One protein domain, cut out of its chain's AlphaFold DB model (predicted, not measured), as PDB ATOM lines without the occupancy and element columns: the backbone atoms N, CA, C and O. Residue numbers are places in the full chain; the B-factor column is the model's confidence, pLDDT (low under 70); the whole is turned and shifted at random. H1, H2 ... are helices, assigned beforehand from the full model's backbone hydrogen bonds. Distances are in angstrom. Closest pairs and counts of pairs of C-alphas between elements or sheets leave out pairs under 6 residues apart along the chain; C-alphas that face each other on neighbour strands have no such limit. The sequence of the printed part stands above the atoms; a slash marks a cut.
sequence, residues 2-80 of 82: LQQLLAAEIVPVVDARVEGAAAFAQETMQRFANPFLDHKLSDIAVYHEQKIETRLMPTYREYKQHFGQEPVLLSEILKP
ATOM      1  N   LEU A   2     144.923 123.934 188.842       96.31
ATOM      2  CA  LEU A   2     145.406 125.322 189.038       96.31
ATOM      3  C   LEU A   2     146.160 125.554 190.363       96.31
ATOM      4  O   LEU A   2     147.213 126.177 190.368       96.31
ATOM      5  N   GLN A   3     145.667 125.016 191.483       97.12
ATOM      6  CA  GLN A   3     146.368 125.114 192.773       97.12
ATOM      7  C   GLN A   3     147.748 124.440 192.753       97.12
ATOM      8  O   GLN A   3     148.680 124.937 193.375       97.12
ATOM      9  N   GLN A   4     147.889 123.335 192.016       98.00
ATOM     10  CA  GLN A   4     149.161 122.633 191.859       98.00
ATOM     11  C   GLN A   4     150.125 123.436 190.985       98.00
ATOM     12  O   GLN A   4     151.272 123.601 191.374       98.00
ATOM     13  N   LEU A   5     149.651 123.993 189.864       97.94
ATOM     14  CA  LEU A   5     150.418 124.928 189.034       97.94
ATOM     15  C   LEU A   5     150.949 126.099 189.877       97.94
ATOM     16  O   LEU A   5     152.133 126.428 189.822       97.94
ATOM     17  N   LEU A   6     150.084 126.700 190.699       97.94
ATOM     18  CA  LEU A   6     150.476 127.793 191.583       97.94
ATOM     19  C   LEU A   6     151.545 127.349 192.585       97.94
ATOM     20  O   LEU A   6     152.601 127.966 192.642       97.94
ATOM     21  N   ALA A   7     151.293 126.282 193.346       97.88
ATOM     22  CA  ALA A   7     152.171 125.856 194.433       97.88
ATOM     23  C   ALA A   7     153.512 125.273 193.959       97.88
ATOM     24  O   ALA A   7     154.521 125.459 194.633       97.88
ATOM     25  N   ALA A   8     153.527 124.562 192.830       97.69
ATOM     26  CA  ALA A   8     154.710 123.850 192.356       97.69
ATOM     27  C   ALA A   8     155.567 124.665 191.379       97.69
ATOM     28  O   ALA A   8     156.774 124.449 191.326       97.69
ATOM     29  N   GLU A   9     154.972 125.582 190.604       98.19
ATOM     30  CA  GLU A   9     155.670 126.204 189.468       98.19
ATOM     31  C   GLU A   9     155.673 127.734 189.503       98.19
ATOM     32  O   GLU A   9     156.668 128.343 189.125       98.19
ATOM     33  N   ILE A  10     154.606 128.383 189.984       97.69
ATOM     34  CA  ILE A  10     154.536 129.856 190.003       97.69
ATOM     35  C   ILE A  10     155.082 130.426 191.316       97.69
ATOM     36  O   ILE A  10     155.971 131.275 191.297       97.69
ATOM     37  N   VAL A  11     154.571 129.968 192.461       97.94
ATOM     38  CA  VAL A  11     154.945 130.479 193.790       97.94
ATOM     39  C   VAL A  11     156.450 130.346 194.055       97.94
ATOM     40  O   VAL A  11     157.037 131.361 194.415       97.94
ATOM     41  N   PRO A  12     157.121 129.205 193.784       97.00
ATOM     42  CA  PRO A  12     158.564 129.085 194.018       97.00
ATOM     43  C   PRO A  12     159.416 130.080 193.215       97.00
ATOM     44  O   PRO A  12     160.483 130.488 193.666       97.00
ATOM     45  N   VAL A  13     158.952 130.492 192.030       97.00
ATOM     46  CA  VAL A  13     159.630 131.504 191.203       97.00
ATOM     47  C   VAL A  13     159.412 132.907 191.768       97.00
ATOM     48  O   VAL A  13     160.325 133.730 191.784       97.00
ATOM     49  N   VAL A  14     158.200 133.203 192.241       95.94
ATOM     50  CA  VAL A  14     157.854 134.522 192.789       95.94
ATOM     51  C   VAL A  14     158.463 134.734 194.178       95.94
ATOM     52  O   VAL A  14     159.007 135.811 194.420       95.94
ATOM     53  N   ASP A  15     158.459 133.716 195.043       94.75
ATOM     54  CA  ASP A  15     159.055 133.768 196.389       94.75
ATOM     55  C   ASP A  15     160.573 134.037 196.352       94.75
ATOM     56  O   ASP A  15     161.137 134.556 197.310       94.75
ATOM     57  N   ALA A  16     161.246 133.764 195.227       90.44
ATOM     58  CA  ALA A  16     162.650 134.133 195.033       90.44
ATOM     59  C   ALA A  16     162.878 135.658 194.935       90.44
ATOM     60  O   ALA A  16     164.018 136.115 195.014       90.44
ATOM     61  N   ARG A  17     161.815 136.450 194.728       89.88
ATOM     62  CA  ARG A  17     161.879 137.907 194.516       89.88
ATOM     63  C   ARG A  17     161.154 138.710 195.587       89.88
ATOM     64  O   ARG A  17     161.516 139.863 195.811       89.88
ATOM     65  N   VAL A  18     160.112 138.146 196.191       93.25
ATOM     66  CA  VAL A  18     159.251 138.841 197.153       93.25
ATOM     67  C   VAL A  18     158.782 137.892 198.246       93.25
ATOM     68  O   VAL A  18     158.559 136.713 198.000       93.25
ATOM     69  N   GLU A  19     158.577 138.420 199.448       95.06
ATOM     70  CA  GLU A  19     157.982 137.655 200.540       95.06
ATOM     71  C   GLU A  19     156.459 137.539 200.376       95.06
ATOM     72  O   GLU A  19     155.787 138.461 199.907       95.06
ATOM     73  N   GLY A  20     155.897 136.410 200.815       95.75
ATOM     74  CA  GLY A  20     154.450 136.231 200.949       95.75
ATOM     75  C   GLY A  20     153.713 135.807 199.676       95.75
ATOM     76  O   GLY A  20     152.482 135.910 199.641       95.75
ATOM     77  N   ALA A  21     154.397 135.289 198.646       96.69
ATOM     78  CA  ALA A  21     153.725 134.886 197.409       96.69
ATOM     79  C   ALA A  21     152.720 133.746 197.646       96.69
ATOM     80  O   ALA A  21     151.630 133.756 197.070       96.69
ATOM     81  N   ALA A  22     153.037 132.803 198.540       96.25
ATOM     82  CA  ALA A  22     152.133 131.711 198.904       96.25
ATOM     83  C   ALA A  22     150.816 132.211 199.531       96.25
ATOM     84  O   ALA A  22     149.729 131.787 199.125       96.25
ATOM     85  N   ALA A  23     150.899 133.153 200.477       97.50
ATOM     86  CA  ALA A  23     149.726 133.753 201.114       97.50
ATOM     87  C   ALA A  23     148.891 134.540 200.093       97.50
ATOM     88  O   ALA A  23     147.675 134.363 200.002       97.50
ATOM     89  N   PHE A  24     149.555 135.329 199.245       97.50
ATOM     90  CA  PHE A  24     148.895 136.075 198.179       97.50
ATOM     91  C   PHE A  24     148.180 135.157 197.171       97.50
ATOM     92  O   PHE A  24     147.066 135.456 196.730       97.50
ATOM     93  N   ALA A  25     148.783 134.018 196.818       97.69
ATOM     94  CA  ALA A  25     148.163 133.029 195.940       97.69
ATOM     95  C   ALA A  25     146.894 132.431 196.572       97.69
ATOM     96  O   ALA A  25     145.869 132.309 195.897       97.69
ATOM     97  N   GLN A  26     146.928 132.116 197.871       97.44
ATOM     98  CA  GLN A  26     145.763 131.617 198.602       97.44
ATOM     99  C   GLN A  26     144.622 132.643 198.630       97.44
ATOM    100  O   GLN A  26     143.483 132.302 198.304       97.44
ATOM    101  N   GLU A  27     144.914 133.901 198.961       98.38
ATOM    102  CA  GLU A  27     143.916 134.979 198.935       98.38
ATOM    103  C   GLU A  27     143.341 135.195 197.532       98.38
ATOM    104  O   GLU A  27     142.140 135.412 197.365       98.38
ATOM    105  N   THR A  28     144.177 135.106 196.498       97.56
ATOM    106  CA  THR A  28     143.732 135.246 195.107       97.56
ATOM    107  C   THR A  28     142.730 134.153 194.733       97.56
ATOM    108  O   THR A  28     141.693 134.452 194.140       97.56
ATOM    109  N   MET A  29     142.967 132.904 195.151       97.75
ATOM    110  CA  MET A  29     142.011 131.810 194.947       97.75
ATOM    111  C   MET A  29     140.675 132.059 195.660       97.75
ATOM    112  O   MET A  29     139.625 131.741 195.106       97.75
ATOM    113  N   GLN A  30     140.693 132.666 196.852       97.75
ATOM    114  CA  GLN A  30     139.465 133.066 197.548       97.75
ATOM    115  C   GLN A  30     138.711 134.158 196.777       97.75
ATOM    116  O   GLN A  30     137.489 134.086 196.660       97.75
ATOM    117  N   ARG A  31     139.422 135.136 196.198       98.12
ATOM    118  CA  ARG A  31     138.815 136.195 195.370       98.12
ATOM    119  C   ARG A  31     138.175 135.632 194.102       98.12
ATOM    120  O   ARG A  31     137.083 136.064 193.750       98.12
ATOM    121  N   PHE A  32     138.805 134.650 193.454       97.12
ATOM    122  CA  PHE A  32     138.219 133.964 192.294       97.12
ATOM    123  C   PHE A  32     136.944 133.184 192.639       97.12
ATOM    124  O   PHE A  32     136.089 133.016 191.776       97.12
ATOM    125  N   ALA A  33     136.795 132.730 193.886       96.38
ATOM    126  CA  ALA A  33     135.620 131.999 194.359       96.38
ATOM    127  C   ALA A  33     134.460 132.906 194.820       96.38
ATOM    128  O   ALA A  33     133.494 132.411 195.399       96.38
ATOM    129  N   ASN A  34     134.544 134.224 194.604       97.81
ATOM    130  CA  ASN A  34     133.518 135.164 195.045       97.81
ATOM    131  C   ASN A  34     132.186 134.943 194.287       97.81
ATOM    132  O   ASN A  34     132.136 135.190 193.083       97.81
ATOM    133  N   PRO A  35     131.085 134.559 194.968       97.06
ATOM    134  CA  PRO A  35     129.808 134.266 194.309       97.06
ATOM    135  C   PRO A  35     129.044 135.516 193.852       97.06
ATOM    136  O   PRO A  35     128.025 135.400 193.177       97.06
ATOM    137  N   PHE A  36     129.503 136.712 194.229       97.75
ATOM    138  CA  PHE A  36     128.870 137.985 193.882       97.75
ATOM    139  C   PHE A  36     129.480 138.642 192.637       97.75
ATOM    140  O   PHE A  36     129.066 139.739 192.263       97.75
ATOM    141  N   LEU A  37     130.465 138.000 191.999       96.75
ATOM    142  CA  LEU A  37     131.117 138.486 190.786       96.75
ATOM    143  C   LEU A  37     130.974 137.462 189.658       96.75
ATOM    144  O   LEU A  37     131.395 136.315 189.787       96.75
ATOM    145  N   ASP A  38     130.424 137.897 188.525       96.50
ATOM    146  CA  ASP A  38     130.387 137.096 187.299       96.50
ATOM    147  C   ASP A  38     131.660 137.340 186.473       96.50
ATOM    148  O   ASP A  38     131.757 138.272 185.671       96.50
ATOM    149  N   HIS A  39     132.684 136.522 186.718       95.25
ATOM    150  CA  HIS A  39     133.966 136.587 186.019       95.25
ATOM    151  C   HIS A  39     133.889 135.910 184.644       95.25
ATOM    152  O   HIS A  39     134.291 134.756 184.472       95.25
ATOM    153  N   LYS A  40     133.412 136.641 183.634       97.62
ATOM    154  CA  LYS A  40     133.308 136.115 182.269       97.62
ATOM    155  C   LYS A  40     134.672 135.743 181.693       97.62
ATOM    156  O   LYS A  40     135.557 136.585 181.529       97.62
ATOM    157  N   LEU A  41     134.818 134.478 181.294       97.12
ATOM    158  CA  LEU A  41     136.043 133.985 180.656       97.12
ATOM    159  C   LEU A  41     136.333 134.693 179.325       97.12
ATOM    160  O   LEU A  41     137.499 134.889 178.995       97.12
ATOM    161  N   SER A  42     135.299 135.134 178.599       97.75
ATOM    162  CA  SER A  42     135.448 135.953 177.386       97.75
ATOM    163  C   SER A  42     136.203 137.249 177.663       97.75
ATOM    164  O   SER A  42     137.118 137.605 176.924       97.75
ATOM    165  N   ASP A  43     135.867 137.913 178.766       98.00
ATOM    166  CA  ASP A  43     136.436 139.207 179.142       98.00
ATOM    167  C   ASP A  43     137.872 139.009 179.652       98.00
ATOM    168  O   ASP A  43     138.791 139.772 179.339       98.00
ATOM    169  N   ILE A  44     138.106 137.905 180.369       96.94
ATOM    170  CA  ILE A  44     139.443 137.476 180.798       96.94
ATOM    171  C   ILE A  44     140.328 137.113 179.596       96.94
ATOM    172  O   ILE A  44     141.535 137.364 179.649       96.94
ATOM    173  N   ALA A  45     139.770 136.578 178.509       96.81
ATOM    174  CA  ALA A  45     140.520 136.151 177.329       96.81
ATOM    175  C   ALA A  45     140.916 137.297 176.380       96.81
ATOM    176  O   ALA A  45     141.787 137.105 175.536       96.81
ATOM    177  N   VAL A  46     140.344 138.498 176.514       98.12
ATOM    178  CA  VAL A  46     140.698 139.642 175.650       98.12
ATOM    179  C   VAL A  46     142.208 139.919 175.721       98.12
ATOM    180  O   VAL A  46     142.766 139.976 176.818       98.12
ATOM    181  N   TYR A  47     142.872 140.100 174.576       97.56
ATOM    182  CA  TYR A  47     144.337 140.249 174.470       97.56
ATOM    183  C   TYR A  47     145.122 139.040 175.017       97.56
ATOM    184  O   TYR A  47     146.088 139.197 175.766       97.56
ATOM    185  N   HIS A  48     144.671 137.821 174.693       96.00
ATOM    186  CA  HIS A  48     145.248 136.581 175.220       96.00
ATOM    187  C   HIS A  48     146.748 136.448 174.930       96.00
ATOM    188  O   HIS A  48     147.521 136.254 175.862       96.00
ATOM    189  N   GLU A  49     147.173 136.611 173.677       96.25
ATOM    190  CA  GLU A  49     148.581 136.452 173.282       96.25
ATOM    191  C   GLU A  49     149.497 137.422 174.041       96.25
ATOM    192  O   GLU A  49     150.524 137.024 174.590       96.25
ATOM    193  N   GLN A  50     149.077 138.684 174.180       98.00
ATOM    194  CA  GLN A  50     149.816 139.687 174.949       98.00
ATOM    195  C   GLN A  50     149.876 139.320 176.435       98.00
ATOM    196  O   GLN A  50     150.900 139.525 177.090       98.00
ATOM    197  N   LYS A  51     148.791 138.761 176.988       97.56
ATOM    198  CA  LYS A  51     148.764 138.259 178.368       97.56
ATOM    199  C   LYS A  51     149.708 137.071 178.549       97.56
ATOM    200  O   LYS A  51     150.344 137.005 179.595       97.56
ATOM    201  N   ILE A  52     149.841 136.174 177.573       97.94
ATOM    202  CA  ILE A  52     150.786 135.052 177.651       97.94
ATOM    203  C   ILE A  52     152.231 135.562 177.694       97.94
ATOM    204  O   ILE A  52     152.948 135.248 178.649       97.94
ATOM    205  N   GLU A  53     152.628 136.409 176.738       97.75
ATOM    206  CA  GLU A  53     154.008 136.920 176.662       97.75
ATOM    207  C   GLU A  53     154.388 137.745 177.897       97.75
ATOM    208  O   GLU A  53     155.517 137.673 178.369       97.75
ATOM    209  N   THR A  54     153.449 138.510 178.462       97.75
ATOM    210  CA  THR A  54     153.748 139.396 179.600       97.75
ATOM    211  C   THR A  54     153.558 138.750 180.972       97.75
ATOM    212  O   THR A  54     154.184 139.203 181.927       97.75
ATOM    213  N   ARG A  55     152.703 137.725 181.115       96.81
ATOM    214  CA  ARG A  55     152.340 137.161 182.433       96.81
ATOM    215  C   ARG A  55     152.874 135.757 182.685       96.81
ATOM    216  O   ARG A  55     153.128 135.431 183.841       96.81
ATOM    217  N   LEU A  56     153.013 134.922 181.652       97.12
ATOM    218  CA  LEU A  56     153.408 133.517 181.820       97.12
ATOM    219  C   LEU A  56     154.810 133.227 181.288       97.12
ATOM    220  O   LEU A  56     155.572 132.539 181.968       97.12
ATOM    221  N   MET A  57     155.184 133.784 180.132       98.00
ATOM    222  CA  MET A  57     156.515 133.542 179.568       98.00
ATOM    223  C   MET A  57     157.682 133.966 180.472       98.00
ATOM    224  O   MET A  57     158.659 133.215 180.527       98.00
ATOM    225  N   PRO A  58     157.620 135.087 181.220       97.12
ATOM    226  CA  PRO A  58     158.681 135.442 182.157       97.12
ATOM    227  C   PRO A  58     158.847 134.379 183.247       97.12
ATOM    228  O   PRO A  58     159.943 133.860 183.427       97.12
ATOM    229  N   THR A  59     157.748 133.960 183.879       97.19
ATOM    230  CA  THR A  59     157.747 132.920 184.919       97.19
ATOM    231  C   THR A  59     158.270 131.583 184.392       97.19
ATOM    232  O   THR A  59     159.061 130.933 185.066       97.19
ATOM    233  N   TYR A  60     157.892 131.189 183.172       98.19
ATOM    234  CA  TYR A  60     158.411 129.982 182.523       98.19
ATOM    235  C   TYR A  60     159.935 130.028 182.342       98.19
ATOM    236  O   TYR A  60     160.642 129.079 182.694       98.19
ATOM    237  N   ARG A  61     160.453 131.142 181.808       97.50
ATOM    238  CA  ARG A  61     161.894 131.344 181.583       97.50
ATOM    239  C   ARG A  61     162.654 131.364 182.915       97.50
ATOM    240  O   ARG A  61     163.668 130.679 183.032       97.50
ATOM    241  N   GLU A  62     162.138 132.083 183.911       97.25
ATOM    242  CA  GLU A  62     162.711 132.160 185.263       97.25
ATOM    243  C   GLU A  62     162.718 130.784 185.956       97.25
ATOM    244  O   GLU A  62     163.736 130.387 186.519       97.25
ATOM    245  N   TYR A  63     161.639 129.996 185.848       98.00
ATOM    246  CA  TYR A  63     161.593 128.632 186.389       98.00
ATOM    247  C   TYR A  63     162.714 127.760 185.808       98.00
ATOM    248  O   TYR A  63     163.459 127.119 186.551       98.00
ATOM    249  N   LYS A  64     162.892 127.773 184.478       97.75
ATOM    250  CA  LYS A  64     163.970 127.014 183.821       97.75
ATOM    251  C   LYS A  64     165.352 127.445 184.308       97.75
ATOM    252  O   LYS A  64     166.214 126.594 184.506       97.75
ATOM    253  N   GLN A  65     165.558 128.744 184.515       96.81
ATOM    254  CA  GLN A  65     166.823 129.281 185.020       96.81
ATOM    255  C   GLN A  65     167.109 128.846 186.463       96.81
ATOM    256  O   GLN A  65     168.247 128.500 186.767       96.81
ATOM    257  N   HIS A  66     166.102 128.844 187.339       95.62
ATOM    258  CA  HIS A  66     166.283 128.530 188.758       95.62
ATOM    259  C   HIS A  66     166.375 127.029 189.043       95.62
ATOM    260  O   HIS A  66     167.148 126.612 189.902       95.62
ATOM    261  N   PHE A  67     165.595 126.214 188.332       96.25
ATOM    262  CA  PHE A  67     165.436 124.793 188.648       96.25
ATOM    263  C   PHE A  67     166.085 123.856 187.621       96.25
ATOM    264  O   PHE A  67     166.122 122.649 187.840       96.25
ATOM    265  N   GLY A  68     166.593 124.383 186.500       97.25
ATOM    266  CA  GLY A  68     167.296 123.601 185.476       97.25
ATOM    267  C   GLY A  68     166.417 122.607 184.708       97.25
ATOM    268  O   GLY A  68     166.939 121.764 183.982       97.25
ATOM    269  N   GLN A  69     165.094 122.694 184.853       96.62
ATOM    270  CA  GLN A  69     164.114 121.815 184.217       96.62
ATOM    271  C   GLN A  69     162.894 122.610 183.744       96.62
ATOM    272  O   GLN A  69     162.671 123.740 184.181       96.62
ATOM    273  N   GLU A  70     162.096 122.026 182.853       97.00
ATOM    274  CA  GLU A  70     160.861 122.664 182.397       97.00
ATOM    275  C   GLU A  70     159.730 122.511 183.426       97.00
ATOM    276  O   GLU A  70     159.582 121.435 184.014       97.00
ATOM    277  N   PRO A  71     158.929 123.566 183.656       97.94
ATOM    278  CA  PRO A  71     157.726 123.475 184.475       97.94
ATOM    279  C   PRO A  71     156.642 122.712 183.700       97.94
ATOM    280  O   PRO A  71     156.216 123.143 182.632       97.94
ATOM    281  N   VAL A  72     156.206 121.566 184.217       97.81
ATOM    282  CA  VAL A  72     155.348 120.615 183.493       97.81
ATOM    283  C   VAL A  72     153.996 121.237 183.130       97.81
ATOM    284  O   VAL A  72     153.589 121.192 181.971       97.81
ATOM    285  N   LEU A  73     153.309 121.846 184.098       98.06
ATOM    286  CA  LEU A  73     151.953 122.366 183.916       98.06
ATOM    287  C   LEU A  73     151.944 123.681 183.126       98.06
ATOM    288  O   LEU A  73     151.046 123.902 182.312       98.06
ATOM    289  N   LEU A  74     152.947 124.545 183.313       97.44
ATOM    290  CA  LEU A  74     153.158 125.706 182.443       97.44
ATOM    291  C   LEU A  74     153.482 125.279 181.006       97.44
ATOM    292  O   LEU A  74     152.921 125.860 180.079       97.44
ATOM    293  N   SER A  75     154.336 124.271 180.790       97.75
ATOM    294  CA  SER A  75     154.655 123.771 179.443       97.75
ATOM    295  C   SER A  75     153.415 123.257 178.707       97.75
ATOM    296  O   SER A  75     153.276 123.497 177.508       97.75
ATOM    297  N   GLU A  76     152.484 122.597 179.405       96.38
ATOM    298  CA  GLU A  76     151.224 122.122 178.813       96.38
ATOM    299  C   GLU A  76     150.403 123.264 178.193       96.38
ATOM    300  O   GLU A  76     149.924 123.134 177.065       96.38
ATOM    301  N   ILE A  77     150.266 124.390 178.900       94.56
ATOM    302  CA  ILE A  77     149.469 125.537 178.431       94.56
ATOM    303  C   ILE A  77     150.236 126.456 177.480       94.56
ATOM    304  O   ILE A  77     149.626 127.121 176.645       94.56
ATOM    305  N   LEU A  78     151.565 126.500 177.595       97.06
ATOM    306  CA  LEU A  78     152.419 127.346 176.767       97.06
ATOM    307  C   LEU A  78     152.820 126.684 175.454       97.06
ATOM    308  O   LEU A  78     153.374 127.366 174.605       97.06
ATOM    309  N   LYS A  79     152.501 125.404 175.238       96.19
ATOM    310  CA  LYS A  79     152.844 124.663 174.017       96.19
ATOM    311  C   LYS A  79     152.574 125.407 172.691       96.19
ATOM    312  O   LYS A  79     153.393 125.261 171.794       96.19
ATOM    313  N   PRO A  80     151.490 126.194 172.518       95.62
ATOM    314  CA  PRO A  80     151.281 126.982 171.293       95.62
ATOM    315  C   PRO A  80     152.224 128.190 171.119       95.62
ATOM    316  O   PRO A  80     152.238 128.790 170.049       95.62
TER     317      PRO A  80
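What this domain is: This is residues 2 to 80 of the 82 residues of the protein "Altronate dehydrogenase" of Candidatus Handelsmanbacteria bacterium (UniProt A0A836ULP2). The longest helix, H1, is the core, with H2 folding back from its end and H5 and H6 crossing it; residues 30 to 51, holding H3, stand free as an open loop. Printed are 79 residues with six named helices, H1 to H6 in chain order, all helix. The whole is only just compact, close to loose: radius of gyration of the C-alphas 13.7 A, spans 41 by 30 by 18 A.

Where its parts are: H1, residues 2 to 15, runs 17.7 A from C-alpha 2 at (145.406, 125.322, 189.038). H2 is residues 21 to 32, 16.4 A; H3 41 to 45; H4 48 to 55; H5 57 to 67, 15.4 A; H6 72 to 78, ending at (152.419, 127.346, 176.767).

How they stand to each other: H1, the hub, forms a hairpin with H2, whose residues 21 to 25 alone touch it; the closest C-alphas, Asp 15 and Ala 21, are 5.5 A apart. H1 touches H6 about perpendicular, 85 degrees, closest C-alphas Leu 5 and Leu 73, 5.9 A. Every O i to N i+4 pair is within hydrogen-bond range in H2, H3, H4 and H5, 7 of 10 in H1, 2 of 3 in H6.

The domain as a whole: The printed part has no cut and no long link; no printed residue is under 70 in pLDDT.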